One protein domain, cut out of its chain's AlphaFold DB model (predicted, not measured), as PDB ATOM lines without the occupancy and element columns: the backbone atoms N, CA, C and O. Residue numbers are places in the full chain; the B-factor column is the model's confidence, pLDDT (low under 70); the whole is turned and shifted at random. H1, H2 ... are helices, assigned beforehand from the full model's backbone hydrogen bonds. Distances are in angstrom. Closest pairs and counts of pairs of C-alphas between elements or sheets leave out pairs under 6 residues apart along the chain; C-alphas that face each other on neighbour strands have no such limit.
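What this domain is: This is residues 106 to 145 of the 216 residues of an uncharacterized protein of Candidatus Thiodictyon syntrophicum (UniProt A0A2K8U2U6). A long helix, H1, meets a much shorter one, H2, near its last residues, and the two make a lopsided V with one long arm and one short arm. H1 makes most of the length and its residues 106 to 127 stick out free, while H2 folds back from the corner at a steep angle to it. The printed part has 40 residues with two named helices, H1 then H2, and no named strand; its class is all helix. The whole is extended, with a radius of gyration of the C-alphas of 14.5 A, and the C-alphas span 44 by 20 by 7 A.

Where its parts are: H1 runs from Pro 106 to Ala 130 and measures 37.0 A from first to last C-alpha. It begins with C-alpha 106 at (58.763, -5.441, 5.032) and ends with C-alpha 130 at (23.746, -9.359, -6.180). H2 covers residues 133 to 143, 14.8 A from first to last C-alpha, and ends with C-alpha 143 at (24.872, 3.806, 4.991).

How they stand to each other: H1 and H2 are close but not clearly touching, with 1 pair of C-alphas within 8 A. That closest pair is Val 128 and Leu 136, whose C-alphas are 7.6 A apart. The two helices run opposite ways at a steep tilt of 51 degrees. Their centres are 23.1 A apart. In both H1 and H2 every O i to N i+4 pair is within hydrogen-bond range.

The domain as a whole: The two C-alphas farthest apart are those of Pro 106 and Glu 134, at 44.4 A. The link from H1 to H2, residues 131 to 132, is tight. The printed part has no cut. The mean pLDDT of the printed part is 86.6, and residues 144 to 145 are under 70.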
ATOM      1  N   PRO A 106      60.026  -5.866   4.426       82.56
ATOM      2  CA  PRO A 106      58.763  -5.441   5.032       82.56
ATOM      3  C   PRO A 106      57.599  -5.347   4.032       82.56
ATOM      4  O   PRO A 106      56.435  -5.402   4.433       82.56
ATOM      5  N   TRP A 107      57.877  -5.225   2.727       85.50
ATOM      6  CA  TRP A 107      56.825  -5.151   1.709       85.50
ATOM      7  C   TRP A 107      56.151  -6.498   1.433       85.50
ATOM      8  O   TRP A 107      55.047  -6.490   0.904       85.50
ATOM      9  N   VAL A 108      56.753  -7.635   1.803       87.19
ATOM     10  CA  VAL A 108      56.139  -8.963   1.603       87.19
ATOM     11  C   VAL A 108      54.889  -9.103   2.469       87.19
ATOM     12  O   VAL A 108      53.823  -9.459   1.973       87.19
ATOM     13  N   ALA A 109      54.982  -8.709   3.742       83.44
ATOM     14  CA  ALA A 109      53.826  -8.653   4.634       83.44
ATOM     15  C   ALA A 109      52.794  -7.607   4.171       83.44
ATOM     16  O   ALA A 109      51.590  -7.811   4.292       83.44
ATOM     17  N   ALA A 110      53.245  -6.478   3.613       83.81
ATOM     18  CA  ALA A 110      52.340  -5.474   3.052       83.81
ATOM     19  C   ALA A 110      51.604  -5.975   1.796       83.81
ATOM     20  O   ALA A 110      50.448  -5.621   1.578       83.81
ATOM     21  N   GLU A 111      52.253  -6.802   0.981       85.88
ATOM     22  CA  GLU A 111      51.665  -7.392  -0.217       85.88
ATOM     23  C   GLU A 111      50.601  -8.438   0.126       85.88
ATOM     24  O   GLU A 111      49.553  -8.452  -0.514       85.88
ATOM     25  N   GLN A 112      50.823  -9.245   1.167       86.19
ATOM     26  CA  GLN A 112      49.804 -10.156   1.703       86.19
ATOM     27  C   GLN A 112      48.557  -9.390   2.153       86.19
ATOM     28  O   GLN A 112      47.476  -9.641   1.627       86.19
ATOM     29  N   ARG A 113      48.723  -8.353   2.989       86.50
ATOM     30  CA  ARG A 113      47.602  -7.491   3.409       86.50
ATOM     31  C   ARG A 113      46.857  -6.873   2.226       86.50
ATOM     32  O   ARG A 113      45.640  -6.731   2.252       86.50
ATOM     33  N   ARG A 114      47.579  -6.492   1.167       86.38
ATOM     34  CA  ARG A 114      46.969  -5.932  -0.046       86.38
ATOM     35  C   ARG A 114      46.156  -6.975  -0.817       86.38
ATOM     36  O   ARG A 114      45.114  -6.620  -1.356       86.38
ATOM     37  N   LYS A 115      46.627  -8.223  -0.889       89.44
ATOM     38  CA  LYS A 115      45.902  -9.333  -1.526       89.44
ATOM     39  C   LYS A 115      44.624  -9.657  -0.756       89.44
ATOM     40  O   LYS A 115      43.560  -9.667  -1.358       89.44
ATOM     41  N   GLU A 116      44.714  -9.783   0.564       91.50
ATOM     42  CA  GLU A 116      43.557 -10.013   1.440       91.50
ATOM     43  C   GLU A 116      42.508  -8.903   1.297       91.50
ATOM     44  O   GLU A 116      41.331  -9.182   1.071       91.50
ATOM     45  N   ALA A 117      42.931  -7.635   1.329       90.31
ATOM     46  CA  ALA A 117      42.031  -6.501   1.119       90.31
ATOM     47  C   ALA A 117      41.381  -6.513  -0.277       90.31
ATOM     48  O   ALA A 117      40.216  -6.149  -0.426       90.31
ATOM     49  N   HIS A 118      42.114  -6.942  -1.308       86.56
ATOM     50  CA  HIS A 118      41.570  -7.074  -2.659       86.56
ATOM     51  C   HIS A 118      40.515  -8.182  -2.738       86.56
ATOM     52  O   HIS A 118      39.456  -7.980  -3.323       86.56
ATOM     53  N   GLU A 119      40.759  -9.328  -2.108       93.75
ATOM     54  CA  GLU A 119      39.789 -10.421  -2.030       93.75
ATOM     55  C   GLU A 119      38.534 -10.017  -1.247       93.75
ATOM     56  O   GLU A 119      37.419 -10.323  -1.668       93.75
ATOM     57  N   GLN A 120      38.692  -9.293  -0.133       90.94
ATOM     58  CA  GLN A 120      37.569  -8.711   0.607       90.94
ATOM     59  C   GLN A 120      36.770  -7.745  -0.272       90.94
ATOM     60  O   GLN A 120      35.542  -7.811  -0.301       90.94
ATOM     61  N   PHE A 121      37.455  -6.899  -1.042       92.69
ATOM     62  CA  PHE A 121      36.808  -5.980  -1.970       92.69
ATOM     63  C   PHE A 121      36.061  -6.714  -3.090       92.69
ATOM     64  O   PHE A 121      34.940  -6.340  -3.419       92.69
ATOM     65  N   GLU A 122      36.623  -7.782  -3.656       94.38
ATOM     66  CA  GLU A 122      35.936  -8.595  -4.665       94.38
ATOM     67  C   GLU A 122      34.709  -9.314  -4.101       94.38
ATOM     68  O   GLU A 122      33.676  -9.380  -4.771       94.38
ATOM     69  N   LYS A 123      34.798  -9.836  -2.871       94.00
ATOM     70  CA  LYS A 123      33.648 -10.412  -2.160       94.00
ATOM     71  C   LYS A 123      32.559  -9.359  -1.976       94.00
ATOM     72  O   LYS A 123      31.431  -9.586  -2.401       94.00
ATOM     73  N   TYR A 124      32.919  -8.194  -1.437       89.12
ATOM     74  CA  TYR A 124      32.010  -7.061  -1.267       89.12
ATOM     75  C   TYR A 124      31.362  -6.652  -2.594       89.12
ATOM     76  O   TYR A 124      30.146  -6.514  -2.675       89.12
ATOM     77  N   ARG A 125      32.154  -6.535  -3.665       92.25
ATOM     78  CA  ARG A 125      31.666  -6.175  -4.997       92.25
ATOM     79  C   ARG A 125      30.626  -7.173  -5.508       92.25
ATOM     80  O   ARG A 125      29.586  -6.749  -5.996       92.25
ATOM     81  N   LYS A 126      30.868  -8.478  -5.355       94.25
ATOM     82  CA  LYS A 126      29.898  -9.522  -5.731       94.25
ATOM     83  C   LYS A 126      28.614  -9.430  -4.909       94.25
ATOM     84  O   LYS A 126      27.533  -9.597  -5.461       94.25
ATOM     85  N   THR A 127      28.715  -9.140  -3.612       91.94
ATOM     86  CA  THR A 127      27.541  -8.908  -2.759       91.94
ATOM     87  C   THR A 127      26.740  -7.698  -3.236       91.94
ATOM     88  O   THR A 127      25.522  -7.787  -3.339       91.94
ATOM     89  N   VAL A 128      27.409  -6.595  -3.579       89.06
ATOM     90  CA  VAL A 128      26.767  -5.380  -4.106       89.06
ATOM     91  C   VAL A 128      26.096  -5.633  -5.456       89.06
ATOM     92  O   VAL A 128      24.974  -5.188  -5.664       89.06
ATOM     93  N   GLU A 129      26.743  -6.374  -6.356       89.00
ATOM     94  CA  GLU A 129      26.171  -6.751  -7.658       89.00
ATOM     95  C   GLU A 129      24.953  -7.684  -7.524       89.00
ATOM     96  O   GLU A 129      24.077  -7.670  -8.386       89.00
ATOM     97  N   ALA A 130      24.881  -8.481  -6.456       93.69
ATOM     98  CA  ALA A 130      23.746  -9.359  -6.180       93.69
ATOM     99  C   ALA A 130      22.540  -8.636  -5.545       93.69
ATOM    100  O   ALA A 130      21.446  -9.202  -5.525       93.69
ATOM    101  N   LEU A 131      22.718  -7.417  -5.019       91.88
ATOM    102  CA  LEU A 131      21.626  -6.630  -4.440       91.88
ATOM    103  C   LEU A 131      20.718  -6.069  -5.537       91.88
ATOM    104  O   LEU A 131      21.168  -5.598  -6.581       91.88
ATOM    105  N   THR A 132      19.412  -6.076  -5.276       92.06
ATOM    106  CA  THR A 132      18.441  -5.435  -6.167       92.06
ATOM    107  C   THR A 132      18.557  -3.904  -6.076       92.06
ATOM    108  O   THR A 132      19.031  -3.378  -5.065       92.06
ATOM    109  N   PRO A 133      18.114  -3.142  -7.093       87.06
ATOM    110  CA  PRO A 133      18.187  -1.677  -7.067       87.06
ATOM    111  C   PRO A 133      17.454  -1.042  -5.873       87.06
ATOM    112  O   PRO A 133      17.973  -0.096  -5.289       87.06
ATOM    113  N   GLU A 134      16.313  -1.594  -5.445       86.75
ATOM    114  CA  GLU A 134      15.588  -1.117  -4.253       86.75
ATOM    115  C   GLU A 134      16.378  -1.368  -2.957       86.75
ATOM    116  O   GLU A 134      16.382  -0.543  -2.044       86.75
ATOM    117  N   GLN A 135      17.111  -2.483  -2.880       88.00
ATOM    118  CA  GLN A 135      17.985  -2.779  -1.745       88.00
ATOM    119  C   GLN A 135      19.241  -1.910  -1.753       88.00
ATOM    120  O   GLN A 135      19.691  -1.499  -0.689       88.00
ATOM    121  N   LEU A 136      19.799  -1.593  -2.924       85.62
ATOM    122  CA  LEU A 136      20.903  -0.641  -3.044       85.62
ATOM    123  C   LEU A 136      20.471   0.767  -2.639       85.62
ATOM    124  O   LEU A 136      21.244   1.460  -1.985       85.62
ATOM    125  N   GLU A 137      19.250   1.181  -2.979       86.12
ATOM    126  CA  GLU A 137      18.689   2.454  -2.532       86.12
ATOM    127  C   GLU A 137      18.457   2.467  -1.017       86.12
ATOM    128  O   GLU A 137      18.825   3.439  -0.365       86.12
ATOM    129  N   ALA A 138      17.970   1.371  -0.429       86.75
ATOM    130  CA  ALA A 138      17.842   1.232   1.021       86.75
ATOM    131  C   ALA A 138      19.207   1.198   1.739       86.75
ATOM    132  O   ALA A 138      19.395   1.902   2.726       86.75
ATOM    133  N   VAL A 139      20.194   0.450   1.233       84.50
ATOM    134  CA  VAL A 139      21.573   0.426   1.762       84.50
ATOM    135  C   VAL A 139      22.216   1.798   1.613       84.50
ATOM    136  O   VAL A 139      22.853   2.278   2.545       84.50
ATOM    137  N   ARG A 140      22.007   2.485   0.488       82.75
ATOM    138  CA  ARG A 140      22.426   3.874   0.314       82.75
ATOM    139  C   ARG A 140      21.694   4.785   1.293       82.75
ATOM    140  O   ARG A 140      22.347   5.625   1.879       82.75
ATOM    141  N   ALA A 141      20.405   4.611   1.556       84.88
ATOM    142  CA  ALA A 141      19.687   5.407   2.550       84.88
ATOM    143  C   ALA A 141      20.173   5.134   3.991       84.88
ATOM    144  O   ALA A 141      20.203   6.042   4.815       84.88
ATOM    145  N   MET A 142      20.591   3.901   4.295       79.75
ATOM    146  CA  MET A 142      21.060   3.493   5.626       79.75
ATOM    147  C   MET A 142      22.542   3.808   5.885       79.75
ATOM    148  O   MET A 142      22.897   4.164   7.003       79.75
ATOM    149  N   PHE A 143      23.408   3.685   4.873       77.81
ATOM    150  CA  PHE A 143      24.872   3.806   4.991       77.81
ATOM    151  C   PHE A 143      25.474   4.969   4.182       77.81
ATOM    152  O   PHE A 143      26.658   5.260   4.320       77.81
ATOM    153  N   GLY A 144      24.686   5.631   3.331       64.00
ATOM    154  CA  GLY A 144      25.130   6.669   2.390       64.00
ATOM    155  C   GLY A 144      24.113   7.797   2.156       64.00
ATOM    156  O   GLY A 144      24.162   8.445   1.113       64.00
ATOM    157  N   ALA A 145      23.185   8.021   3.100       54.56
ATOM    158  CA  ALA A 145      22.339   9.219   3.159       54.56
ATOM    159  C   ALA A 145      23.060  10.404   3.819       54.56
ATOM    160  O   ALA A 145      22.465  11.458   4.023       54.56
TER     161      ALA A 145